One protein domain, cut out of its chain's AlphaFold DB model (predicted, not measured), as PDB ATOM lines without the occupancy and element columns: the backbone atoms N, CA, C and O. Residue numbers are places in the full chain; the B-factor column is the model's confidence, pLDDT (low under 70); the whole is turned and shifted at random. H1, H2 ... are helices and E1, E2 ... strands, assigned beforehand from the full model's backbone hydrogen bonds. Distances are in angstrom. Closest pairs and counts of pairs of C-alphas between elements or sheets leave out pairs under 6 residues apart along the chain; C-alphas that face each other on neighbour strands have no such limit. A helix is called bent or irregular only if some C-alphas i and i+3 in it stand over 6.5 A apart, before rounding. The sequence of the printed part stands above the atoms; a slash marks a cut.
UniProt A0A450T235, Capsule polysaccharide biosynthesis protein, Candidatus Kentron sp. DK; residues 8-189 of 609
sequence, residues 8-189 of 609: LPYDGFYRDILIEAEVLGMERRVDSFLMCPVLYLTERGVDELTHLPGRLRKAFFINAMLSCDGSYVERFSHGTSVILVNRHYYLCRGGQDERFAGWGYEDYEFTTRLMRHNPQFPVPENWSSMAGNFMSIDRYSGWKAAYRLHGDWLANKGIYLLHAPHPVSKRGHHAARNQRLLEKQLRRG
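Overview. This is residues 8 to 189 of the 609 residues of the protein "Capsule polysaccharide biosynthesis protein" of Candidatus Kentron sp. DK (UniProt A0A450T235). At one end of the domain is a small three-stranded sheet, E3 E2 E5, with H3 crossing one face and H2 packed beside its strands, and at the other end H5 and H7 stand side by side; in the part between, E1 runs on into E2 of that sheet across a break of 2 residues. Between them H6 packs on E1, which pairs with E4 in a second, two-stranded sheet, while H1 and H4 touch no helix. The printed part has 182 residues, with seven named helices and five named strands in the order H1 E1 E2 H2 H3 E3 E4 H4 H5 H6 E5 H7; the larger sheet is mixed and the smaller antiparallel. The class is mostly helix, and the whole is compact, with a radius of gyration of the C-alphas of 17.0 A and a rounded outline of 49 by 41 by 30 A.

Along the chain. H1 is residues 13 to 23, 15.5 A long, beginning at C-alpha 13, (-38.290, 47.734, -14.780). E1, residues 33 to 35, is followed by E2, residues 38 to 41. H2, residues 43 to 51, is 12.8 A long. H3, residues 54 to 66, is 19.6 A long and irregular: C-alphas 55 and 58 are 7.1 A apart. E3, residues 73 to 77, is 11.2 A long and begins at C-alpha 73, (-25.174, 42.898, -26.583). E4 is residues 83 to 85 and H4 residues 87 to 92. H5, residues 106 to 117, is 16.9 A long. H6, residues 143 to 155, is 18.9 A long. E5 is residues 161 to 163. H7, residues 175 to 187, is 18.2 A long and ends at C-alpha 187, (-14.408, 27.536, 3.357).

Arrangement. In the sheet E3 E2 E5 the inner strand is E2. E2 and E3 are antiparallel at 164 degrees, with N 40 and O 75 within hydrogen-bond range at 2.9 A. E2 and E5 are parallel at 36 degrees, with N 39 and O 161 at 2.8 A. H3 is on this sheet at a height of 9.8 A, making two layers, a helix on one face of a sheet. It lies over E2 and only just over E3, where 3 of its C-alphas fall, and runs across the strands, at 87 degrees to E2 on the local plane. Its closest C-alphas to E3 are those of Met 65 and Val 73, 6.1 A. H2 is on the sheet too, but only just over none of its strands, with 2 C-alphas each falling on E3 and E2. H2 and H3 are close but not clearly touching, with C-alphas 49 and 57 at 6.4 A. H6 only grazes this sheet, with residues 148 to 155. E1 and E4 are antiparallel at 170 degrees, with N 34 and O 84 at 2.9 A. The closest C-alphas of E1 and H6 are those of Met 35 and Gly 151, 4.9 A. H1 and E1 have one pair of C-alphas within 8 A, those of Ala 21 and Leu 34, at 7.8 A. H5 and H6 only just touch, with 3 pairs of C-alphas within 8 A, about perpendicular at 88 degrees; the closest C-alphas are those of Thr 112 and Tyr 147, 7.1 A. H5 touches H7 with residues 106 to 109 alone, at a shallow tilt of 9 degrees, the same way; the C-alphas of Glu 109 and Leu 182 are closest, 5.9 A. H4 and H5 are apart. Every O i to N i+4 pair is within hydrogen-bond range in H1, H2, H4, H5 and H7, against 7 of 9 in H3 and 5 of 9 in H6.

Size, cuts and confidence. The two C-alphas farthest apart, those of His 51 and Arg 188, are 49.6 A apart. The printed part has no cut. The links H4 to H5, H5 to H6 and E5 to H7 are long, with 13, 25 and 11 residues. The mean pLDDT of the printed part is 92.4; residues 170 to 173 and residue 189 are under 70.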
ATOM      1  N   LEU A   8     -28.774  50.958 -16.761       94.19
ATOM      2  CA  LEU A   8     -29.911  51.527 -17.466       94.19
ATOM      3  C   LEU A   8     -31.146  50.615 -17.315       94.19
ATOM      4  O   LEU A   8     -31.195  49.528 -17.908       94.19
ATOM      5  N   PRO A   9     -32.168  51.018 -16.538       94.56
ATOM      6  CA  PRO A   9     -33.432  50.296 -16.478       94.56
ATOM      7  C   PRO A   9     -34.237  50.506 -17.767       94.56
ATOM      8  O   PRO A   9     -34.281  51.605 -18.318       94.56
ATOM      9  N   TYR A  10     -34.933  49.466 -18.227       93.75
ATOM     10  CA  TYR A  10     -35.948  49.621 -19.270       93.75
ATOM     11  C   TYR A  10     -37.251  50.201 -18.693       93.75
ATOM     12  O   TYR A  10     -37.516  50.134 -17.489       93.75
ATOM     13  N   ASP A  11     -38.111  50.717 -19.567       93.25
ATOM     14  CA  ASP A  11     -39.423  51.253 -19.207       93.25
ATOM     15  C   ASP A  11     -40.293  50.202 -18.487       93.25
ATOM     16  O   ASP A  11     -40.729  49.212 -19.075       93.25
ATOM     17  N   GLY A  12     -40.575  50.430 -17.202       94.06
ATOM     18  CA  GLY A  12     -41.349  49.510 -16.363       94.06
ATOM     19  C   GLY A  12     -40.517  48.549 -15.506       94.06
ATOM     20  O   GLY A  12     -41.108  47.829 -14.709       94.06
ATOM     21  N   PHE A  13     -39.181  48.584 -15.582       95.56
ATOM     22  CA  PHE A  13     -38.290  47.734 -14.780       95.56
ATOM     23  C   PHE A  13     -38.625  47.748 -13.280       95.56
ATOM     24  O   PHE A  13     -38.800  46.692 -12.678       95.56
ATOM     25  N   TYR A  14     -38.775  48.932 -12.676       95.12
ATOM     26  CA  TYR A  14     -39.074  49.031 -11.244       95.12
ATOM     27  C   TYR A  14     -40.445  48.475 -10.879       95.12
ATOM     28  O   TYR A  14     -40.592  47.895  -9.812       95.12
ATOM     29  N   ARG A  15     -41.438  48.608 -11.765       96.00
ATOM     30  CA  ARG A  15     -42.754  48.000 -11.550       96.00
ATOM     31  C   ARG A  15     -42.638  46.479 -11.546       96.00
ATOM     32  O   ARG A  15     -43.187  45.843 -10.657       96.00
ATOM     33  N   ASP A  16     -41.893  45.916 -12.493       96.38
ATOM     34  CA  ASP A  16     -41.677  44.471 -12.571       96.38
ATOM     35  C   ASP A  16     -40.914  43.958 -11.328       96.38
ATOM     36  O   ASP A  16     -41.294  42.943 -10.755       96.38
ATOM     37  N   ILE A  17     -39.903  44.692 -10.845       95.50
ATOM     38  CA  ILE A  17     -39.181  44.363  -9.603       95.50
ATOM     39  C   ILE A  17     -40.073  44.467  -8.357       95.50
ATOM     40  O   ILE A  17     -39.975  43.619  -7.473       95.50
ATOM     41  N   LEU A  18     -40.939  45.480  -8.269       95.12
ATOM     42  CA  LEU A  18     -41.866  45.636  -7.142       95.12
ATOM     43  C   LEU A  18     -42.888  44.499  -7.095       95.12
ATOM     44  O   LEU A  18     -43.091  43.924  -6.032       95.12
ATOM     45  N   ILE A  19     -43.446  44.110  -8.247       96.00
ATOM     46  CA  ILE A  19     -44.332  42.941  -8.351       96.00
ATOM     47  C   ILE A  19     -43.618  41.689  -7.828       96.00
ATOM     48  O   ILE A  19     -44.195  40.907  -7.080       96.00
ATOM     49  N   GLU A  20     -42.348  41.500  -8.188       95.12
ATOM     50  CA  GLU A  20     -41.564  40.364  -7.702       95.12
ATOM     51  C   GLU A  20     -41.312  40.409  -6.195       95.12
ATOM     52  O   GLU A  20     -41.417  39.380  -5.525       95.12
ATOM     53  N   ALA A  21     -41.026  41.591  -5.649       93.81
ATOM     54  CA  ALA A  21     -40.861  41.779  -4.215       93.81
ATOM     55  C   ALA A  21     -42.156  41.457  -3.446       93.81
ATOM     56  O   ALA A  21     -42.097  40.730  -2.455       93.81
ATOM     57  N   GLU A  22     -43.311  41.916  -3.936       93.62
ATOM     58  CA  GLU A  22     -44.637  41.639  -3.357       93.62
ATOM     59  C   GLU A  22     -44.999  40.149  -3.430       93.62
ATOM     60  O   GLU A  22     -45.442  39.555  -2.450       93.62
ATOM     61  N   VAL A  23     -44.755  39.492  -4.571       91.94
ATOM     62  CA  VAL A  23     -45.000  38.045  -4.730       91.94
ATOM     63  C   VAL A  23     -44.139  37.226  -3.765       91.94
ATOM     64  O   VAL A  23     -44.571  36.185  -3.266       91.94
ATOM     65  N   LEU A  24     -42.922  37.691  -3.481       87.69
ATOM     66  CA  LEU A  24     -42.036  37.084  -2.493       87.69
ATOM     67  C   LEU A  24     -42.309  37.567  -1.061       87.69
ATOM     68  O   LEU A  24     -41.627  37.114  -0.141       87.69
ATOM     69  N   GLY A  25     -43.306  38.421  -0.827       88.38
ATOM     70  CA  GLY A  25     -43.636  38.936   0.501       88.38
ATOM     71  C   GLY A  25     -42.476  39.690   1.158       88.38
ATOM     72  O   GLY A  25     -42.312  39.606   2.379       88.38
ATOM     73  N   MET A  26     -41.609  40.336   0.367       90.12
ATOM     74  CA  MET A  26     -40.420  41.059   0.847       90.12
ATOM     75  C   MET A  26     -40.777  42.326   1.637       90.12
ATOM     76  O   MET A  26     -39.919  42.890   2.315       90.12
ATOM     77  N   GLU A  27     -42.036  42.765   1.580       82.12
ATOM     78  CA  GLU A  27     -42.569  43.831   2.427       82.12
ATOM     79  C   GLU A  27     -42.707  43.398   3.892       82.12
ATOM     80  O   GLU A  27     -42.561  44.223   4.789       82.12
ATOM     81  N   ARG A  28     -42.925  42.100   4.147       80.25
ATOM     82  CA  ARG A  28     -43.007  41.529   5.504       80.25
ATOM     83  C   ARG A  28     -41.725  40.802   5.898       80.25
ATOM     84  O   ARG A  28     -41.288  40.898   7.042       80.25
ATOM     85  N   ARG A  29     -41.127  40.062   4.961       87.69
ATOM     86  CA  ARG A  29     -39.945  39.221   5.192       87.69
ATOM     87  C   ARG A  29     -38.680  39.959   4.797       87.69
ATOM     88  O   ARG A  29     -38.390  40.124   3.613       87.69
ATOM     89  N   VAL A  30     -37.916  40.397   5.793       91.81
ATOM     90  CA  VAL A  30     -36.766  41.281   5.562       91.81
ATOM     91  C   VAL A  30     -35.550  40.543   5.009       91.81
ATOM     92  O   VAL A  30     -34.691  41.146   4.377       91.81
ATOM     93  N   ASP A  31     -35.470  39.235   5.216       91.44
ATOM     94  CA  ASP A  31     -34.278  38.422   4.997       91.44
ATOM     95  C   ASP A  31     -34.194  37.762   3.612       91.44
ATOM     96  O   ASP A  31     -33.417  36.829   3.397       91.44
ATOM     97  N   SER A  32     -34.998  38.242   2.663       90.62
ATOM     98  CA  SER A  32     -34.961  37.843   1.255       90.62
ATOM     99  C   SER A  32     -34.261  38.901   0.399       90.62
ATOM    100  O   SER A  32     -34.215  40.083   0.747       90.62
ATOM    101  N   PHE A  33     -33.727  38.486  -0.749       94.19
ATOM    102  CA  PHE A  33     -33.157  39.398  -1.737       94.19
ATOM    103  C   PHE A  33     -33.449  38.919  -3.164       94.19
ATOM    104  O   PHE A  33     -33.668  37.731  -3.405       94.19
ATOM    105  N   LEU A  34     -33.425  39.851  -4.114       95.50
ATOM    106  CA  LEU A  34     -33.492  39.580  -5.551       95.50
ATOM    107  C   LEU A  34     -32.159  39.934  -6.201       95.50
ATOM    108  O   LEU A  34     -31.538  40.916  -5.808       95.50
ATOM    109  N   MET A  35     -31.749  39.188  -7.225       96.69
ATOM    110  CA  MET A  35     -30.567  39.493  -8.033       96.69
ATOM    111  C   MET A  35     -30.989  39.816  -9.460       96.69
ATOM    112  O   MET A  35     -31.649  39.007 -10.110       96.69
ATOM    113  N   CYS A  36     -30.613  40.995  -9.946       96.69
ATOM    114  CA  CYS A  36     -30.993  41.470 -11.272       96.69
ATOM    115  C   CYS A  36     -29.949  41.047 -12.310       96.69
ATOM    116  O   CYS A  36     -28.838  41.573 -12.267       96.69
ATOM    117  N   PRO A  37     -30.275  40.161 -13.269       97.19
ATOM    118  CA  PRO A  37     -29.353  39.837 -14.350       97.19
ATOM    119  C   PRO A  37     -29.106  41.073 -15.226       97.19
ATOM    120  O   PRO A  37     -29.982  41.928 -15.386       97.19
ATOM    121  N   VAL A  38     -27.917  41.155 -15.821       97.31
ATOM    122  CA  VAL A  38     -27.460  42.329 -16.579       97.31
ATOM    123  C   VAL A  38     -27.080  41.942 -18.008       97.31
ATOM    124  O   VAL A  38     -26.379  40.949 -18.226       97.31
ATOM    125  N   LEU A  39     -27.528  42.744 -18.977       97.88
ATOM    126  CA  LEU A  39     -27.102  42.714 -20.376       97.88
ATOM    127  C   LEU A  39     -26.112  43.860 -20.619       97.88
ATOM    128  O   LEU A  39     -26.464  45.027 -20.468       97.88
ATOM    129  N   TYR A  40     -24.880  43.530 -20.994       96.94
ATOM    130  CA  TYR A  40     -23.834  44.511 -21.274       96.94
ATOM    131  C   TYR A  40     -23.917  44.919 -22.741       96.94
ATOM    132  O   TYR A  40     -23.778  44.072 -23.628       96.94
ATOM    133  N   LEU A  41     -24.189  46.197 -22.987       97.81
ATOM    134  CA  LEU A  41     -24.405  46.738 -24.324       97.81
ATOM    135  C   LEU A  41     -23.088  47.153 -24.978       97.81
ATOM    136  O   LEU A  41     -22.152  47.586 -24.309       97.81
ATOM    137  N   THR A  42     -23.046  47.072 -26.303       97.69
ATOM    138  CA  THR A  42     -22.024  47.755 -27.105       97.69
ATOM    139  C   THR A  42     -22.381  49.240 -27.259       97.69
ATOM    140  O   THR A  42     -23.502  49.649 -26.959       97.69
ATOM    141  N   GLU A  43     -21.469  50.047 -27.809       96.62
ATOM    142  CA  GLU A  43     -21.770  51.440 -28.198       96.62
ATOM    143  C   GLU A  43     -22.986  51.512 -29.139       96.62
ATOM    144  O   GLU A  43     -23.892  52.321 -28.951       96.62
ATOM    145  N   ARG A  44     -23.061  50.587 -30.105       97.25
ATOM    146  CA  ARG A  44     -24.218  50.446 -31.000       97.25
ATOM    147  C   ARG A  44     -25.480  50.027 -30.244       97.25
ATOM    148  O   ARG A  44     -26.566  50.474 -30.585       97.25
ATOM    149  N   GLY A  45     -25.355  49.176 -29.227       97.44
ATOM    150  CA  GLY A  45     -26.451  48.823 -28.327       97.44
ATOM    151  C   GLY A  45     -27.021  50.034 -27.597       97.44
ATOM    152  O   GLY A  45     -28.237  50.182 -27.523       97.44
ATOM    153  N   VAL A  46     -26.164  50.926 -27.099       96.56
ATOM    154  CA  VAL A  46     -26.608  52.170 -26.454       96.56
ATOM    155  C   VAL A  46     -27.254  53.122 -27.458       96.56
ATOM    156  O   VAL A  46     -28.306  53.681 -27.156       96.56
ATOM    157  N   ASP A  47     -26.685  53.268 -28.654       96.62
ATOM    158  CA  ASP A  47     -27.293  54.070 -29.722       96.62
ATOM    159  C   ASP A  47     -28.683  53.539 -30.110       96.62
ATOM    160  O   ASP A  47     -29.657  54.282 -30.176       96.62
ATOM    161  N   GLU A  48     -28.836  52.226 -30.255       97.31
ATOM    162  CA  GLU A  48     -30.137  51.621 -30.540       97.31
ATOM    163  C   GLU A  48     -31.127  51.819 -29.375       97.31
ATOM    164  O   GLU A  48     -32.307  52.101 -29.593       97.31
ATOM    165  N   LEU A  49     -30.665  51.741 -28.119       95.50
ATOM    166  CA  LEU A  49     -31.496  51.964 -26.930       95.50
ATOM    167  C   LEU A  49     -32.113  53.373 -26.905       95.50
ATOM    168  O   LEU A  49     -33.280  53.519 -26.516       95.50
ATOM    169  N   THR A  50     -31.358  54.402 -27.306       93.00
ATOM    170  CA  THR A  50     -31.839  55.794 -27.313       93.00
ATOM    171  C   THR A  50     -32.891  56.034 -28.396       93.00
ATOM    172  O   THR A  50     -33.847  56.771 -28.146       93.00
ATOM    173  N   HIS A  51     -32.786  55.356 -29.542       95.38
ATOM    174  CA  HIS A  51     -33.707  55.499 -30.676       95.38
ATOM    175  C   HIS A  51     -34.927  54.562 -30.616       95.38
ATOM    176  O   HIS A  51     -35.983  54.877 -31.172       95.38
ATOM    177  N   LEU A  52     -34.827  53.427 -29.919       95.31
ATOM    178  CA  LEU A  52     -35.928  52.476 -29.768       95.31
ATOM    179  C   LEU A  52     -37.080  53.063 -28.933       95.31
ATOM    180  O   LEU A  52     -36.851  53.537 -27.812       95.31
ATOM    181  N   PRO A  53     -38.345  52.928 -29.389       95.62
ATOM    182  CA  PRO A  53     -39.506  53.206 -28.558       95.62
ATOM    183  C   PRO A  53     -39.451  52.408 -27.254       95.62
ATOM    184  O   PRO A  53     -39.252  51.192 -27.275       95.62
ATOM    185  N   GLY A  54     -39.716  53.078 -26.134       92.62
ATOM    186  CA  GLY A  54     -39.635  52.523 -24.780       92.62
ATOM    187  C   GLY A  54     -40.213  51.115 -24.610       92.62
ATOM    188  O   GLY A  54     -39.538  50.195 -24.147       92.62
ATOM    189  N   ARG A  55     -41.435  50.913 -25.122       94.19
ATOM    190  CA  ARG A  55     -42.165  49.631 -25.096       94.19
ATOM    191  C   ARG A  55     -41.452  48.457 -25.785       94.19
ATOM    192  O   ARG A  55     -41.822  47.313 -25.545       94.19
ATOM    193  N   LEU A  56     -40.498  48.721 -26.682       96.12
ATOM    194  CA  LEU A  56     -39.770  47.703 -27.446       96.12
ATOM    195  C   LEU A  56     -38.410  47.359 -26.829       96.12
ATOM    196  O   LEU A  56     -37.919  46.256 -27.058       96.12
ATOM    197  N   ARG A  57     -37.824  48.257 -26.026       95.31
ATOM    198  CA  ARG A  57     -36.449  48.141 -25.506       95.31
ATOM    199  C   ARG A  57     -36.200  46.809 -24.794       95.31
ATOM    200  O   ARG A  57     -35.271  46.091 -25.149       95.31
ATOM    201  N   LYS A  58     -37.077  46.438 -23.851       95.50
ATOM    202  CA  LYS A  58     -36.999  45.171 -23.095       95.50
ATOM    203  C   LYS A  58     -36.910  43.957 -24.027       95.50
ATOM    204  O   LYS A  58     -35.986  43.158 -23.924       95.50
ATOM    205  N   ALA A  59     -37.868  43.829 -24.945       96.88
ATOM    206  CA  ALA A  59     -37.951  42.684 -25.848       96.88
ATOM    207  C   ALA A  59     -36.790  42.655 -26.852       96.88
ATOM    208  O   ALA A  59     -36.261  41.584 -27.136       96.88
ATOM    209  N   PHE A  60     -36.372  43.819 -27.356       97.81
ATOM    210  CA  PHE A  60     -35.285  43.932 -28.323       97.81
ATOM    211  C   PHE A  60     -33.964  43.387 -27.766       97.81
ATOM    212  O   PHE A  60     -33.383  42.478 -28.355       97.81
ATOM    213  N   PHE A  61     -33.516  43.877 -26.605       98.00
ATOM    214  CA  PHE A  61     -32.226  43.457 -26.044       98.00
ATOM    215  C   PHE A  61     -32.242  42.018 -25.518       98.00
ATOM    216  O   PHE A  61     -31.229  41.325 -25.610       98.00
ATOM    217  N   ILE A  62     -33.390  41.526 -25.038       97.56
ATOM    218  CA  ILE A  62     -33.544  40.104 -24.704       97.56
ATOM    219  C   ILE A  62     -33.421  39.246 -25.965       97.56
ATOM    220  O   ILE A  62     -32.693  38.256 -25.944       97.56
ATOM    221  N   ASN A  63     -34.073  39.627 -27.069       97.88
ATOM    222  CA  ASN A  63     -33.945  38.907 -28.336       97.88
ATOM    223  C   ASN A  63     -32.499  38.907 -28.832       97.88
ATOM    224  O   ASN A  63     -31.999  37.839 -29.164       97.88
ATOM    225  N   ALA A  64     -31.820  40.059 -28.810       97.88
ATOM    226  CA  ALA A  64     -30.414  40.167 -29.195       97.88
ATOM    227  C   ALA A  64     -29.517  39.235 -28.361       97.88
ATOM    228  O   ALA A  64     -28.672  38.533 -28.909       97.88
ATOM    229  N   MET A  65     -29.742  39.155 -27.044       96.94
ATOM    230  CA  MET A  65     -29.032  38.208 -26.179       96.94
ATOM    231  C   MET A  65     -29.335  36.747 -26.547       96.94
ATOM    232  O   MET A  65     -28.408  35.952 -26.690       96.94
ATOM    233  N   LEU A  66     -30.609  36.388 -26.740       96.00
ATOM    234  CA  LEU A  66     -31.025  35.016 -27.057       96.00
ATOM    235  C   LEU A  66     -30.563  34.552 -28.445       96.00
ATOM    236  O   LEU A  66     -30.294  33.367 -28.633       96.00
ATOM    237  N   SER A  67     -30.460  35.470 -29.408       96.75
ATOM    238  CA  SER A  67     -29.937  35.204 -30.750       96.75
ATOM    239  C   SER A  67     -28.416  35.335 -30.846       96.75
ATOM    240  O   SER A  67     -27.877  35.197 -31.943       96.75
ATOM    241  N   CYS A  68     -27.727  35.605 -29.732       94.88
ATOM    242  CA  CYS A  68     -26.285  35.853 -29.679       94.88
ATOM    243  C   CYS A  68     -25.822  36.981 -30.624       94.88
ATOM    244  O   CYS A  68     -24.752  36.890 -31.229       94.88
ATOM    245  N   ASP A  69     -26.617  38.045 -30.766       97.06
ATOM    246  CA  ASP A  69     -26.255  39.211 -31.572       97.06
ATOM    247  C   ASP A  69     -25.294  40.132 -30.805       97.06
ATOM    248  O   ASP A  69     -25.678  41.089 -30.122       97.06
ATOM    249  N   GLY A  70     -24.005  39.828 -30.966       96.06
ATOM    250  CA  GLY A  70     -22.894  40.581 -30.387       96.06
ATOM    251  C   GLY A  70     -22.764  42.022 -30.882       96.06
ATOM    252  O   GLY A  70     -21.953  42.768 -30.340       96.06
ATOM    253  N   SER A  71     -23.529  42.438 -31.901       97.38
ATOM    254  CA  SER A  71     -23.488  43.822 -32.376       97.38
ATOM    255  C   SER A  71     -24.200  44.787 -31.429       97.38
ATOM    256  O   SER A  71     -23.824  45.958 -31.386       97.38
ATOM    257  N   TYR A  72     -25.159  44.297 -30.635       97.56
ATOM    258  CA  TYR A  72     -25.929  45.086 -29.669       97.56
ATOM    259  C   TYR A  72     -25.618  44.712 -28.217       97.56
ATOM    260  O   TYR A  72     -25.532  45.595 -27.362       97.56
ATOM    261  N   VAL A  73     -25.441  43.418 -27.932       97.56
ATOM    262  CA  VAL A  73     -25.174  42.898 -26.583       97.56
ATOM    263  C   VAL A  73     -23.831  42.179 -26.586       97.56
ATOM    264  O   VAL A  73     -23.713  41.082 -27.120       97.56
ATOM    265  N   GLU A  74     -22.817  42.776 -25.963       95.50
ATOM    266  CA  GLU A  74     -21.465  42.207 -25.889       95.50
ATOM    267  C   GLU A  74     -21.450  40.903 -25.079       95.50
ATOM    268  O   GLU A  74     -20.824  39.912 -25.457       95.50
ATOM    269  N   ARG A  75     -22.138  40.906 -23.933       94.62
ATOM    270  CA  ARG A  75     -22.229  39.769 -23.010       94.62
ATOM    271  C   ARG A  75     -23.425  39.921 -22.076       94.62
ATOM    272  O   ARG A  75     -24.023  40.989 -21.968       94.62
ATOM    273  N   PHE A  76     -23.738  38.869 -21.331       94.62
ATOM    274  CA  PHE A  76     -24.756  38.892 -20.282       94.62
ATOM    275  C   PHE A  76     -24.229  38.223 -19.015       94.62
ATOM    276  O   PHE A  76     -23.336  37.383 -19.081       94.62
ATOM    277  N   SER A  77     -24.791  38.559 -17.859       95.12
ATOM    278  CA  SER A  77     -24.539  37.812 -16.629       95.12
ATOM    279  C   SER A  77     -25.818  37.631 -15.831       95.12
ATOM    280  O   SER A  77     -26.544  38.586 -15.569       95.12
ATOM    281  N   HIS A  78     -26.059  36.392 -15.409       95.12
ATOM    282  CA  HIS A  78     -27.103  36.038 -14.446       95.12
ATOM    283  C   HIS A  78     -26.587  36.011 -13.003       95.12
ATOM    284  O   HIS A  78     -27.374  35.922 -12.077       95.12
ATOM    285  N   GLY A  79     -25.269  36.069 -12.799       94.81
ATOM    286  CA  GLY A  79     -24.665  36.275 -11.484       94.81
ATOM    287  C   GLY A  79     -24.048  37.663 -11.427       94.81
ATOM    288  O   GLY A  79     -23.038  37.914 -12.087       94.81
ATOM    289  N   THR A  80     -24.661  38.577 -10.686       94.00
ATOM    290  CA  THR A  80     -24.296  40.000 -10.666       94.00
ATOM    291  C   THR A  80     -24.264  40.546  -9.245       94.00
ATOM    292  O   THR A  80     -24.919  40.012  -8.356       94.00
ATOM    293  N   SER A  81     -23.563  41.664  -9.063       90.06
ATOM    294  CA  SER A  81     -23.561  42.456  -7.826       90.06
ATOM    295  C   SER A  81     -24.878  43.198  -7.575       90.06
ATOM    296  O   SER A  81     -25.135  43.655  -6.463       90.06
ATOM    297  N   VAL A  82     -25.712  43.349  -8.610       93.81
ATOM    298  CA  VAL A  82     -26.940  44.139  -8.528       93.81
ATOM    299  C   VAL A  82     -28.033  43.344  -7.829       93.81
ATOM    300  O   VAL A  82     -28.645  42.451  -8.422       93.81
ATOM    301  N   ILE A  83     -28.284  43.692  -6.569       94.94
ATOM    302  CA  ILE A  83     -29.304  43.059  -5.737       94.94
ATOM    303  C   ILE A  83     -30.302  44.079  -5.177       94.94
ATOM    304  O   ILE A  83     -29.953  45.221  -4.882       94.94
ATOM    305  N   LEU A  84     -31.544  43.641  -4.981       94.56
ATOM    306  CA  LEU A  84     -32.524  44.310  -4.129       94.56
ATOM    307  C   LEU A  84     -32.585  43.563  -2.799       94.56
ATOM    308  O   LEU A  84     -32.876  42.370  -2.779       94.56
ATOM    309  N   VAL A  85     -32.356  44.267  -1.696       93.81
ATOM    310  CA  VAL A  85     -32.390  43.715  -0.337       93.81
ATOM    311  C   VAL A  85     -33.082  44.701   0.599       93.81
ATOM    312  O   VAL A  85     -33.024  45.916   0.386       93.81
ATOM    313  N   ASN A  86     -33.737  44.197   1.645       93.62
ATOM    314  CA  ASN A  86     -34.290  45.057   2.683       93.62
ATOM    315  C   ASN A  86     -33.159  45.817   3.403       93.62
ATOM    316  O   ASN A  86     -32.162  45.222   3.822       93.62
ATOM    317  N   ARG A  87     -33.320  47.136   3.578       93.44
ATOM    318  CA  ARG A  87     -32.317  47.990   4.236       93.44
ATOM    319  C   ARG A  87     -31.984  47.498   5.641       93.44
ATOM    320  O   ARG A  87     -30.811  47.465   5.996       93.44
ATOM    321  N   HIS A  88     -32.988  47.117   6.425       94.62
ATOM    322  CA  HIS A  88     -32.761  46.629   7.777       94.62
ATOM    323  C   HIS A  88     -31.914  45.358   7.761       94.62
ATOM    324  O   HIS A  88     -30.926  45.278   8.481       94.62
ATOM    325  N   TYR A  89     -32.235  44.405   6.885       94.19
ATOM    326  CA  TYR A  89     -31.475  43.163   6.779       94.19
ATOM    327  C   TYR A  89     -30.028  43.391   6.331       94.19
ATOM    328  O   TYR A  89     -29.109  42.798   6.893       94.19
ATOM    329  N   TYR A  90     -29.805  44.313   5.391       95.00
ATOM    330  CA  TYR A  90     -28.461  44.747   5.004       95.00
ATOM    331  C   TYR A  90     -27.654  45.273   6.206       95.00
ATOM    332  O   TYR A  90     -26.508  44.871   6.405       95.00
ATOM    333  N   LEU A  91     -28.271  46.125   7.034       95.50
ATOM    334  CA  LEU A  91     -27.654  46.683   8.240       95.50
ATOM    335  C   LEU A  91     -27.392  45.610   9.302       95.50
ATOM    336  O   LEU A  91     -26.289  45.551   9.838       95.50
ATOM    337  N   CYS A  92     -28.355  44.714   9.543       94.06
ATOM    338  CA  CYS A  92     -28.198  43.578  10.453       94.06
ATOM    339  C   CYS A  92     -26.999  42.730  10.047       94.06
ATOM    340  O   CYS A  92     -26.208  42.323  10.887       94.06
ATOM    341  N   ARG A  93     -26.832  42.470   8.747       93.19
ATOM    342  CA  ARG A  93     -25.712  41.700   8.200       93.19
ATOM    343  C   ARG A  93     -24.425  42.519   8.077       93.19
ATOM    344  O   ARG A  93     -23.425  41.956   7.678       93.19
ATOM    345  N   GLY A  94     -24.381  43.786   8.472       94.00
ATOM    346  CA  GLY A  94     -23.133  44.552   8.494       94.00
ATOM    347  C   GLY A  94     -22.619  44.989   7.116       94.00
ATOM    348  O   GLY A  94     -21.451  45.331   6.989       94.00
ATOM    349  N   GLY A  95     -23.470  44.955   6.080       93.06
ATOM    350  CA  GLY A  95     -23.118  45.376   4.720       93.06
ATOM    351  C   GLY A  95     -21.930  44.629   4.098       93.06
ATOM    352  O   GLY A  95     -21.656  43.473   4.446       93.06
ATOM    353  N   GLN A  96     -21.242  45.268   3.144       91.88
ATOM    354  CA  GLN A  96     -20.009  44.718   2.570       91.88
ATOM    355  C   GLN A  96     -18.860  44.735   3.587       91.88
ATOM    356  O   GLN A  96     -18.685  45.676   4.354       91.88
ATOM    357  N   ASP A  97     -18.044  43.686   3.557       91.38
ATOM    358  CA  ASP A  97     -16.894  43.530   4.442       91.38
ATOM    359  C   ASP A  97     -15.745  44.488   4.067       91.38
ATOM    360  O   ASP A  97     -15.066  44.302   3.056       91.38
ATOM    361  N   GLU A  98     -15.468  45.472   4.926       90.69
ATOM    362  CA  GLU A  98     -14.420  46.493   4.731       90.69
ATOM    363  C   GLU A  98     -12.990  45.926   4.631       90.69
ATOM    364  O   GLU A  98     -12.046  46.629   4.263       90.69
ATOM    365  N   ARG A  99     -12.779  44.633   4.925       90.31
ATOM    366  CA  ARG A  99     -11.487  43.975   4.675       90.31
ATOM    367  C   ARG A  99     -11.185  43.857   3.182       90.31
ATOM    368  O   ARG A  99     -10.005  43.732   2.821       90.31
ATOM    369  N   PHE A 100     -12.199  43.852   2.321       91.00
ATOM    370  CA  PHE A 100     -12.031  43.905   0.872       91.00
ATOM    371  C   PHE A 100     -11.596  45.319   0.482       91.00
ATOM    372  O   PHE A 100     -12.175  46.304   0.917       91.00
ATOM    373  N   ALA A 101     -10.515  45.419  -0.291       85.25
ATOM    374  CA  ALA A 101      -9.922  46.707  -0.641       85.25
ATOM    375  C   ALA A 101     -10.079  46.972  -2.137       85.25
ATOM    376  O   ALA A 101      -9.841  46.071  -2.948       85.25
ATOM    377  N   GLY A 102     -10.404  48.215  -2.492       83.00
ATOM    378  CA  GLY A 102     -10.617  48.611  -3.881       83.00
ATOM    379  C   GLY A 102     -11.800  47.873  -4.502       83.00
ATOM    380  O   GLY A 102     -12.826  47.715  -3.856       83.00
ATOM    381  N   TRP A 103     -11.653  47.429  -5.750       80.12
ATOM    382  CA  TRP A 103     -12.753  46.836  -6.515       80.12
ATOM    383  C   TRP A 103     -12.682  45.300  -6.587       80.12
ATOM    384  O   TRP A 103     -11.661  44.743  -7.022       80.12
ATOM    385  N   GLY A 104     -13.788  44.635  -6.234       86.69
ATOM    386  CA  GLY A 104     -14.122  43.257  -6.596       86.69
ATOM    387  C   GLY A 104     -14.140  42.250  -5.437       86.69
ATOM    388  O   GLY A 104     -13.232  42.228  -4.599       86.69
ATOM    389  N   TYR A 105     -15.097  41.316  -5.519       91.31
ATOM    390  CA  TYR A 105     -15.377  40.180  -4.624       91.31
ATOM    391  C   TYR A 105     -16.086  40.506  -3.298       91.31
ATOM    392  O   TYR A 105     -16.560  39.571  -2.650       91.31
ATOM    393  N   GLU A 106     -16.182  41.769  -2.886       91.81
ATOM    394  CA  GLU A 106     -16.924  42.190  -1.685       91.81
ATOM    395  C   GLU A 106     -18.437  41.970  -1.820       91.81
ATOM    396  O   GLU A 106     -19.114  41.556  -0.881       91.81
ATOM    397  N   ASP A 107     -18.955  42.184  -3.023       92.19
ATOM    398  CA  ASP A 107     -20.331  41.943  -3.441       92.19
ATOM    399  C   ASP A 107     -20.677  40.447  -3.426       92.19
ATOM    400  O   ASP A 107     -21.745  40.038  -2.948       92.19
ATOM    401  N   TYR A 108     -19.749  39.615  -3.910       93.94
ATOM    402  CA  TYR A 108     -19.858  38.163  -3.867       93.94
ATOM    403  C   TYR A 108     -19.814  37.653  -2.435       93.94
ATOM    404  O   TYR A 108     -20.617  36.790  -2.088       93.94
ATOM    405  N   GLU A 109     -18.928  38.184  -1.590       93.19
ATOM    406  CA  GLU A 109     -18.890  37.844  -0.166       93.19
ATOM    407  C   GLU A 109     -20.234  38.148   0.493       93.19
ATOM    408  O   GLU A 109     -20.861  37.234   1.029       93.19
ATOM    409  N   PHE A 110     -20.723  39.383   0.363       93.75
ATOM    410  CA  PHE A 110     -21.964  39.793   1.008       93.75
ATOM    411  C   PHE A 110     -23.145  38.941   0.542       93.75
ATOM    412  O   PHE A 110     -23.883  38.376   1.348       93.75
ATOM    413  N   THR A 111     -23.298  38.775  -0.770       94.75
ATOM    414  CA  THR A 111     -24.434  38.042  -1.334       94.75
ATOM    415  C   THR A 111     -24.358  36.547  -1.011       94.75
ATOM    416  O   THR A 111     -25.367  35.948  -0.649       94.75
ATOM    417  N   THR A 112     -23.174  35.923  -1.075       93.62
ATOM    418  CA  THR A 112     -23.025  34.508  -0.681       93.62
ATOM    419  C   THR A 112     -23.285  34.298   0.805       93.62
ATOM    420  O   THR A 112     -23.850  33.270   1.173       93.62
ATOM    421  N   ARG A 113     -22.961  35.276   1.654       91.81
ATOM    422  CA  ARG A 113     -23.338  35.289   3.067       91.81
ATOM    423  C   ARG A 113     -24.856  35.354   3.255       91.81
ATOM    424  O   ARG A 113     -25.396  34.521   3.980       91.81
ATOM    425  N   LEU A 114     -25.571  36.214   2.519       91.75
ATOM    426  CA  LEU A 114     -27.045  36.227   2.537       91.75
ATOM    427  C   LEU A 114     -27.644  34.873   2.125       91.75
ATOM    428  O   LEU A 114     -28.547  34.370   2.791       91.75
ATOM    429  N   MET A 115     -27.107  34.254   1.067       91.38
ATOM    430  CA  MET A 115     -27.549  32.937   0.586       91.38
ATOM    431  C   MET A 115     -27.366  31.825   1.623       91.38
ATOM    432  O   MET A 115     -28.105  30.844   1.609       91.38
ATOM    433  N   ARG A 116     -26.353  31.932   2.489       88.06
ATOM    434  CA  ARG A 116     -26.086  30.941   3.541       88.06
ATOM    435  C   ARG A 116     -27.028  31.086   4.731       88.06
ATOM    436  O   ARG A 116     -27.337  30.065   5.337       88.06
ATOM    437  N   HIS A 117     -27.486  32.303   5.023       86.25
ATOM    438  CA  HIS A 117     -28.473  32.572   6.074       86.25
ATOM    439  C   HIS A 117     -29.888  32.172   5.683       86.25
ATOM    440  O   HIS A 117     -30.587  31.558   6.479       86.25
ATOM    441  N   ASN A 118     -30.304  32.499   4.459       87.56
ATOM    442  CA  ASN A 118     -31.637  32.173   3.954       87.56
ATOM    443  C   ASN A 118     -31.529  31.512   2.568       87.56
ATOM    444  O   ASN A 118     -31.650  32.185   1.537       87.56
ATOM    445  N   PRO A 119     -31.240  30.199   2.512       88.94
ATOM    446  CA  PRO A 119     -31.006  29.500   1.255       88.94
ATOM    447  C   PRO A 119     -32.302  29.320   0.452       88.94
ATOM    448  O   PRO A 119     -33.078  28.394   0.674       88.94
ATOM    449  N   GLN A 120     -32.503  30.168  -0.562       91.62
ATOM    450  CA  GLN A 120     -33.590  30.009  -1.541       91.62
ATOM    451  C   GLN A 120     -33.410  28.752  -2.410       91.62
ATOM    452  O   GLN A 120     -34.384  28.122  -2.822       91.62
ATOM    453  N   PHE A 121     -32.164  28.380  -2.697       93.94
ATOM    454  CA  PHE A 121     -31.808  27.199  -3.481       93.94
ATOM    455  C   PHE A 121     -30.997  26.227  -2.622       93.94
ATOM    456  O   PHE A 121     -30.310  26.663  -1.695       93.94
ATOM    457  N   PRO A 122     -31.032  24.915  -2.923       93.44
ATOM    458  CA  PRO A 122     -30.181  23.946  -2.250       93.44
ATOM    459  C   PRO A 122     -28.703  24.360  -2.298       93.44
ATOM    460  O   PRO A 122     -28.241  25.012  -3.236       93.44
ATOM    461  N   VAL A 123     -27.938  23.995  -1.274       91.56
ATOM    462  CA  VAL A 123     -26.497  24.261  -1.271       91.56
ATOM    463  C   VAL A 123     -25.813  23.223  -2.173       91.56
ATOM    464  O   VAL A 123     -25.950  22.028  -1.914       91.56
ATOM    465  N   PRO A 124     -25.071  23.635  -3.217       92.31
ATOM    466  CA  PRO A 124     -24.380  22.711  -4.106       92.31
ATOM    467  C   PRO A 124     -23.150  22.085  -3.434       92.31
ATOM    468  O   PRO A 124     -22.544  22.663  -2.526       92.31
ATOM    469  N   GLU A 125     -22.719  20.929  -3.942       90.06
ATOM    470  CA  GLU A 125     -21.457  20.305  -3.535       90.06
ATOM    471  C   GLU A 125     -20.254  21.214  -3.823       90.06
ATOM    472  O   GLU A 125     -20.242  21.977  -4.796       90.06
ATOM    473  N   ASN A 126     -19.190  21.069  -3.026       91.56
ATOM    474  CA  ASN A 126     -17.943  21.832  -3.158       91.56
ATOM    475  C   ASN A 126     -18.161  23.355  -3.129       91.56
ATOM    476  O   ASN A 126     -17.579  24.072  -3.941       91.56
ATOM    477  N   TRP A 127     -18.996  23.850  -2.207       92.81
ATOM    478  CA  TRP A 127     -19.387  25.264  -2.078       92.81
ATOM    479  C   TRP A 127     -18.239  26.266  -2.295       92.81
ATOM    480  O   TRP A 127     -18.389  27.219  -3.053       92.81
ATOM    481  N   SER A 128     -17.059  26.012  -1.723       92.56
ATOM    482  CA  SER A 128     -15.887  26.891  -1.823       92.56
ATOM    483  C   SER A 128     -15.155  26.882  -3.173       92.56
ATOM    484  O   SER A 128     -14.094  27.491  -3.293       92.56
ATOM    485  N   SER A 129     -15.658  26.167  -4.182       93.44
ATOM    486  CA  SER A 129     -15.051  26.124  -5.513       93.44
ATOM    487  C   SER A 129     -15.178  27.466  -6.234       93.44
ATOM    488  O   SER A 129     -16.265  28.026  -6.353       93.44
ATOM    489  N   MET A 130     -14.059  27.945  -6.779       91.06
ATOM    490  CA  MET A 130     -13.996  29.155  -7.607       91.06
ATOM    491  C   MET A 130     -14.146  28.872  -9.106       91.06
ATOM    492  O   MET A 130     -14.090  29.804  -9.912       91.06
ATOM    493  N   ALA A 131     -14.325  27.607  -9.494       90.25
ATOM    494  CA  ALA A 131     -14.375  27.197 -10.892       90.25
ATOM    495  C   ALA A 131     -15.591  27.773 -11.638       90.25
ATOM    496  O   ALA A 131     -16.663  27.975 -11.071       90.25
ATOM    497  N   GLY A 132     -15.415  28.001 -12.940       88.94
ATOM    498  CA  GLY A 132     -16.469  28.481 -13.832       88.94
ATOM    499  C   GLY A 132     -16.730  29.988 -13.763       88.94
ATOM    500  O   GLY A 132     -16.115  30.738 -13.000       88.94
ATOM    501  N   ASN A 133     -17.661  30.438 -14.600       92.00
ATOM    502  CA  ASN A 133     -18.158  31.811 -14.653       92.00
ATOM    503  C   ASN A 133     -19.686  31.801 -14.816       92.00
ATOM    504  O   ASN A 133     -20.275  30.779 -15.169       92.00
ATOM    505  N   PHE A 134     -20.329  32.940 -14.574       93.75
ATOM    506  CA  PHE A 134     -21.788  33.034 -14.565       93.75
ATOM    507  C   PHE A 134     -22.455  32.904 -15.938       93.75
ATOM    508  O   PHE A 134     -23.666  32.752 -15.979       93.75
ATOM    509  N   MET A 135     -21.714  32.923 -17.049       89.69
ATOM    510  CA  MET A 135     -22.269  32.667 -18.384       89.69
ATOM    511  C   MET A 135     -22.277  31.174 -18.700       89.69
ATOM    512  O   MET A 135     -23.297  30.637 -19.139       89.69
ATOM    513  N   SER A 136     -21.164  30.490 -18.429       89.69
ATOM    514  CA  SER A 136     -20.916  29.128 -18.906       89.69
ATOM    515  C   SER A 136     -21.045  28.040 -17.844       89.69
ATOM    516  O   SER A 136     -20.919  26.870 -18.191       89.69
ATOM    517  N   ILE A 137     -21.282  28.377 -16.569       93.00
ATOM    518  CA  ILE A 137     -21.469  27.352 -15.534       93.00
ATOM    519  C   ILE A 137     -22.659  26.446 -15.880       93.00
ATOM    520  O   ILE A 137     -23.792  26.901 -16.068       93.00
ATOM    521  N   ASP A 138     -22.367  25.155 -16.002       92.81
ATOM    522  CA  ASP A 138     -23.287  24.107 -16.451       92.81
ATOM    523  C   ASP A 138     -23.256  22.872 -15.542       92.81
ATOM    524  O   ASP A 138     -23.984  21.912 -15.779       92.81
ATOM    525  N   ARG A 139     -22.456  22.911 -14.469       94.38
ATOM    526  CA  ARG A 139     -22.439  21.909 -13.404       94.38
ATOM    527  C   ARG A 139     -22.967  22.500 -12.104       94.38
ATOM    528  O   ARG A 139     -22.516  23.569 -11.699       94.38
ATOM    529  N   TYR A 140     -23.862  21.787 -11.417       95.00
ATOM    530  CA  TYR A 140     -24.346  22.213 -10.098       95.00
ATOM    531  C   TYR A 140     -23.321  21.896  -9.002       95.00
ATOM    532  O   TYR A 140     -23.452  20.941  -8.242       95.00
ATOM    533  N   SER A 141     -22.238  22.667  -8.982       94.12
ATOM    534  CA  SER A 141     -21.158  22.572  -8.002       94.12
ATOM    535  C   SER A 141     -20.533  23.948  -7.782       94.12
ATOM    536  O   SER A 141     -20.365  24.714  -8.731       94.12
ATOM    537  N   GLY A 142     -20.160  24.243  -6.537       94.62
ATOM    538  CA  GLY A 142     -19.591  25.528  -6.149       94.62
ATOM    539  C   GLY A 142     -20.633  26.630  -5.998       94.62
ATOM    540  O   GLY A 142     -21.736  26.566  -6.544       94.62
ATOM    541  N   TRP A 143     -20.273  27.669  -5.248       94.69
ATOM    542  CA  TRP A 143     -21.178  28.771  -4.924       94.69
ATOM    543  C   TRP A 143     -21.738  29.473  -6.164       94.69
ATOM    544  O   TRP A 143     -22.910  29.837  -6.170       94.69
ATOM    545  N   LYS A 144     -20.951  29.589  -7.245       96.06
ATOM    546  CA  LYS A 144     -21.378  30.246  -8.492       96.06
ATOM    547  C   LYS A 144     -22.615  29.598  -9.119       96.06
ATOM    548  O   LYS A 144     -23.399  30.306  -9.743       96.06
ATOM    549  N   ALA A 145     -22.802  28.283  -8.949       95.31
ATOM    550  CA  ALA A 145     -23.956  27.575  -9.502       95.31
ATOM    551  C   ALA A 145     -25.253  27.992  -8.800       95.31
ATOM    552  O   ALA A 145     -26.250  28.251  -9.466       95.31
ATOM    553  N   ALA A 146     -25.230  28.108  -7.468       94.88
ATOM    554  CA  ALA A 146     -26.367  28.610  -6.700       94.88
ATOM    555  C   ALA A 146     -26.538  30.127  -6.850       94.88
ATOM    556  O   ALA A 146     -27.655  30.604  -6.987       94.88
ATOM    557  N   TYR A 147     -25.438  30.880  -6.888       96.31
ATOM    558  CA  TYR A 147     -25.443  32.337  -7.027       96.31
ATOM    559  C   TYR A 147     -26.157  32.772  -8.306       96.31
ATOM    560  O   TYR A 147     -27.062  33.597  -8.272       96.31
ATOM    561  N   ARG A 148     -25.807  32.134  -9.429       95.75
ATOM    562  CA  ARG A 148     -26.438  32.372 -10.728       95.75
ATOM    563  C   ARG A 148     -27.950  32.130 -10.710       95.75
ATOM    564  O   ARG A 148     -28.674  32.844 -11.396       95.75
ATOM    565  N   LEU A 149     -28.434  31.148  -9.942       96.56
ATOM    566  CA  LEU A 149     -29.862  30.820  -9.904       96.56
ATOM    567  C   LEU A 149     -30.728  31.986  -9.415       96.56
ATOM    568  O   LEU A 149     -31.876  32.098  -9.840       96.56
ATOM    569  N   HIS A 150     -30.175  32.879  -8.587       95.94
ATOM    570  CA  HIS A 150     -30.883  34.081  -8.152       95.94
ATOM    571  C   HIS A 150     -31.157  35.046  -9.313       95.94
ATOM    572  O   HIS A 150     -32.245  35.613  -9.368       95.94
ATOM    573  N   GLY A 151     -30.235  35.205 -10.270       96.81
ATOM    574  CA  GLY A 151     -30.511  35.991 -11.477       96.81
ATOM    575  C   GLY A 151     -31.240  35.207 -12.568       96.81
ATOM    576  O   GLY A 151     -32.050  35.797 -13.281       96.81
ATOM    577  N   ASP A 152     -31.044  33.883 -12.672       96.88
ATOM    578  CA  ASP A 152     -31.847  33.024 -13.563       96.88
ATOM    579  C   ASP A 152     -33.350  33.107 -13.191       96.88
ATOM    580  O   ASP A 152     -34.213  33.063 -14.070       96.88
ATOM    581  N   TRP A 153     -33.674  33.300 -11.902       96.19
ATOM    582  CA  TRP A 153     -35.042  33.510 -11.413       96.19
ATOM    583  C   TRP A 153     -35.742  34.698 -12.089       96.19
ATOM    584  O   TRP A 153     -36.850  34.544 -12.604       96.19
ATOM    585  N   LEU A 154     -35.095  35.867 -12.118       97.00
ATOM    586  CA  LEU A 154     -35.641  37.073 -12.751       97.00
ATOM    587  C   LEU A 154     -35.520  37.041 -14.279       97.00
ATOM    588  O   LEU A 154     -36.434  37.474 -14.986       97.00
ATOM    589  N   ALA A 155     -34.443  36.460 -14.806       96.69
ATOM    590  CA  ALA A 155     -34.253  36.289 -16.243       96.69
ATOM    591  C   ALA A 155     -35.363  35.460 -16.895       96.69
ATOM    592  O   ALA A 155     -35.856  35.834 -17.958       96.69
ATOM    593  N   ASN A 156     -35.818  34.386 -16.241       96.00
ATOM    594  CA  ASN A 156     -36.943  33.575 -16.721       96.00
ATOM    595  C   ASN A 156     -38.270  34.350 -16.798       96.00
ATOM    596  O   ASN A 156     -39.220  33.886 -17.428       96.00
ATOM    597  N   LYS A 157     -38.332  35.537 -16.188       95.88
ATOM    598  CA  LYS A 157     -39.464  36.472 -16.234       95.88
ATOM    599  C   LYS A 157     -39.194  37.671 -17.152       95.88
ATOM    600  O   LYS A 157     -39.974  38.621 -17.209       95.88
ATOM    601  N   GLY A 158     -38.075  37.640 -17.878       96.69
ATOM    602  CA  GLY A 158     -37.634  38.700 -18.775       96.69
ATOM    603  C   GLY A 158     -37.165  39.964 -18.057       96.69
ATOM    604  O   GLY A 158     -37.115  41.017 -18.682       96.69
ATOM    605  N   ILE A 159     -36.858  39.914 -16.761       97.62
ATOM    606  CA  ILE A 159     -36.448  41.095 -15.996       97.62
ATOM    607  C   ILE A 159     -34.922  41.190 -16.026       97.62
ATOM    608  O   ILE A 159     -34.242  40.380 -15.404       97.62
ATOM    609  N   TYR A 160     -34.404  42.185 -16.747       97.06
ATOM    610  CA  TYR A 160     -32.975  42.465 -16.906       97.06
ATOM    611  C   TYR A 160     -32.678  43.951 -16.704       97.06
ATOM    612  O   TYR A 160     -33.498  44.799 -17.053       97.06
ATOM    613  N   LEU A 161     -31.482  44.262 -16.215       96.69
ATOM    614  CA  LEU A 161     -30.882  45.587 -16.362       96.69
ATOM    615  C   LEU A 161     -29.997  45.628 -17.606       96.69
ATOM    616  O   LEU A 161     -29.451  44.607 -18.026       96.69
ATOM    617  N   LEU A 162     -29.852  46.813 -18.185       96.88
ATOM    618  CA  LEU A 162     -28.901  47.069 -19.259       96.88
ATOM    619  C   LEU A 162     -27.694  47.801 -18.668       96.88
ATOM    620  O   LEU A 162     -27.842  48.543 -17.705       96.88
ATOM    621  N   HIS A 163     -26.509  47.591 -19.224       96.62
ATOM    622  CA  HIS A 163     -25.282  48.232 -18.764       96.62
ATOM    623  C   HIS A 163     -24.594  48.915 -19.940       96.62
ATOM    624  O   HIS A 163     -24.269  48.257 -20.930       96.62
ATOM    625  N   ALA A 164     -24.387  50.226 -19.838       96.31
ATOM    626  CA  ALA A 164     -23.678  51.009 -20.841       96.31
ATOM    627  C   ALA A 164     -22.177  50.661 -20.834       96.31
ATOM    628  O   ALA A 164     -21.617  50.408 -19.766       96.31
ATOM    629  N   PRO A 165     -21.497  50.631 -21.989       94.19
ATOM    630  CA  PRO A 165     -20.059  50.437 -22.020       94.19
ATOM    631  C   PRO A 165     -19.360  51.639 -21.376       94.19
ATOM    632  O   PRO A 165     -19.746  52.791 -21.567       94.19
ATOM    633  N   HIS A 166     -18.304  51.374 -20.613       90.50
ATOM    634  CA  HIS A 166     -17.422  52.409 -20.090       90.50
ATOM    635  C   HIS A 166     -15.989  51.868 -19.957       90.50
ATOM    636  O   HIS A 166     -15.776  50.654 -19.855       90.50
ATOM    637  N   PRO A 167     -14.970  52.743 -19.921       85.00
ATOM    638  CA  PRO A 167     -13.598  52.325 -19.669       85.00
ATOM    639  C   PRO A 167     -13.437  51.722 -18.265       85.00
ATOM    640  O   PRO A 167     -13.869  52.308 -17.270       85.00
ATOM    641  N   VAL A 168     -12.751  50.582 -18.167       76.50
ATOM    642  CA  VAL A 168     -12.407  49.957 -16.880       76.50
ATOM    643  C   VAL A 168     -11.029  50.444 -16.430       76.50
ATOM    644  O   VAL A 168     -10.006  50.133 -17.046       76.50
ATOM    645  N   SER A 169     -10.977  51.201 -15.333       72.38
ATOM    646  CA  SER A 169      -9.713  51.617 -14.717       72.38
ATOM    647  C   SER A 169      -9.091  50.457 -13.951       72.38
ATOM    648  O   SER A 169      -9.683  49.983 -12.999       72.38
ATOM    649  N   LYS A 170      -7.856  50.050 -14.270       68.44
ATOM    650  CA  LYS A 170      -7.131  49.015 -13.498       68.44
ATOM    651  C   LYS A 170      -6.559  49.515 -12.161       68.44
ATOM    652  O   LYS A 170      -5.940  48.744 -11.422       68.44
ATOM    653  N   ARG A 171      -6.721  50.799 -11.834       64.12
ATOM    654  CA  ARG A 171      -6.132  51.418 -10.639       64.12
ATOM    655  C   ARG A 171      -6.912  50.993  -9.388       64.12
ATOM    656  O   ARG A 171      -8.118  51.177  -9.337       64.12
ATOM    657  N   GLY A 172      -6.226  50.440  -8.384       61.34
ATOM    658  CA  GLY A 172      -6.861  49.988  -7.133       61.34
ATOM    659  C   GLY A 172      -7.503  48.594  -7.197       61.34
ATOM    660  O   GLY A 172      -8.208  48.203  -6.272       61.34
ATOM    661  N   HIS A 173      -7.258  47.811  -8.253       68.00
ATOM    662  CA  HIS A 173      -7.714  46.421  -8.306       68.00
ATOM    663  C   HIS A 173      -6.837  45.515  -7.435       68.00
ATOM    664  O   HIS A 173      -5.700  45.199  -7.784       68.00
ATOM    665  N   HIS A 174      -7.397  45.017  -6.333       77.94
ATOM    666  CA  HIS A 174      -6.745  44.047  -5.447       77.94
ATOM    667  C   HIS A 174      -7.270  42.618  -5.659       77.94
ATOM    668  O   HIS A 174      -7.351  41.828  -4.717       77.94
ATOM    669  N   ALA A 175      -7.593  42.268  -6.908       80.44
ATOM    670  CA  ALA A 175      -8.325  41.052  -7.270       80.44
ATOM    671  C   ALA A 175      -7.753  39.768  -6.643       80.44
ATOM    672  O   ALA A 175      -8.496  39.006  -6.039       80.44
ATOM    673  N   ALA A 176      -6.434  39.545  -6.695       87.69
ATOM    674  CA  ALA A 176      -5.825  38.336  -6.125       87.69
ATOM    675  C   ALA A 176      -5.927  38.264  -4.589       87.69
ATOM    676  O   ALA A 176      -6.060  37.182  -4.019       87.69
ATOM    677  N   ARG A 177      -5.853  39.409  -3.896       91.81
ATOM    678  CA  ARG A 177      -6.025  39.477  -2.437       91.81
ATOM    679  C   ARG A 177      -7.486  39.233  -2.070       91.81
ATOM    680  O   ARG A 177      -7.747  38.388  -1.219       91.81
ATOM    681  N   ASN A 178      -8.405  39.941  -2.720       92.88
ATOM    682  CA  ASN A 178      -9.837  39.848  -2.448       92.88
ATOM    683  C   ASN A 178     -10.385  38.454  -2.797       92.88
ATOM    684  O   ASN A 178     -11.145  37.887  -2.020       92.88
ATOM    685  N   GLN A 179      -9.897  37.828  -3.872       92.88
ATOM    686  CA  GLN A 179     -10.221  36.440  -4.199       92.88
ATOM    687  C   GLN A 179      -9.813  35.475  -3.076       92.88
ATOM    688  O   GLN A 179     -10.616  34.645  -2.659       92.88
ATOM    689  N   ARG A 180      -8.592  35.604  -2.533       92.25
ATOM    690  CA  ARG A 180      -8.139  34.780  -1.395       92.25
ATOM    691  C   ARG A 180      -8.980  35.007  -0.138       92.25
ATOM    692  O   ARG A 180      -9.193  34.064   0.621       92.25
ATOM    693  N   LEU A 181      -9.436  36.241   0.097       91.56
ATOM    694  CA  LEU A 181     -10.348  36.548   1.202       91.56
ATOM    695  C   LEU A 181     -11.692  35.842   1.010       91.56
ATOM    696  O   LEU A 181     -12.115  35.127   1.916       91.56
ATOM    697  N   LEU A 182     -12.303  35.960  -0.172       92.44
ATOM    698  CA  LEU A 182     -13.552  35.269  -0.485       92.44
ATOM    699  C   LEU A 182     -13.398  33.747  -0.350       92.44
ATOM    700  O   LEU A 182     -14.187  33.117   0.344       92.44
ATOM    701  N   GLU A 183     -12.355  33.150  -0.932       92.56
ATOM    702  CA  GLU A 183     -12.085  31.710  -0.812       92.56
ATOM    703  C   GLU A 183     -11.980  31.261   0.651       92.56
ATOM    704  O   GLU A 183     -12.505  30.209   1.023       92.56
ATOM    705  N   LYS A 184     -11.325  32.064   1.498       90.50
ATOM    706  CA  LYS A 184     -11.217  31.795   2.934       90.50
ATOM    707  C   LYS A 184     -12.579  31.854   3.627       90.50
ATOM    708  O   LYS A 184     -12.834  31.004   4.476       90.50
ATOM    709  N   GLN A 185     -13.435  32.813   3.274       89.06
ATOM    710  CA  GLN A 185     -14.786  32.915   3.837       89.06
ATOM    711  C   GLN A 185     -15.669  31.749   3.396       89.06
ATOM    712  O   GLN A 185     -16.260  31.076   4.234       89.06
ATOM    713  N   LEU A 186     -15.667  31.413   2.105       91.00
ATOM    714  CA  LEU A 186     -16.462  30.305   1.576       91.00
ATOM    715  C   LEU A 186     -16.100  28.954   2.217       91.00
ATOM    716  O   LEU A 186     -16.961  28.088   2.342       91.00
ATOM    717  N   ARG A 187     -14.845  28.756   2.646       89.19
ATOM    718  CA  ARG A 187     -14.408  27.536   3.357       89.19
ATOM    719  C   ARG A 187     -14.854  27.467   4.817       89.19
ATOM    720  O   ARG A 187     -14.924  26.370   5.356       89.19
ATOM    721  N   ARG A 188     -15.117  28.605   5.466       80.25
ATOM    722  CA  ARG A 188     -15.489  28.671   6.891       80.25
ATOM    723  C   ARG A 188     -16.938  28.254   7.167       80.25
ATOM    724  O   ARG A 188     -17.291  28.065   8.321       80.25
ATOM    725  N   GLY A 189     -17.751  28.060   6.127       66.56
ATOM    726  CA  GLY A 189     -19.157  27.685   6.278       66.56
ATOM    727  C   GLY A 189     -20.025  28.842   6.784       66.56
ATOM    728  O   GLY A 189     -19.654  30.003   6.645       66.56
TER     729      GLY A 189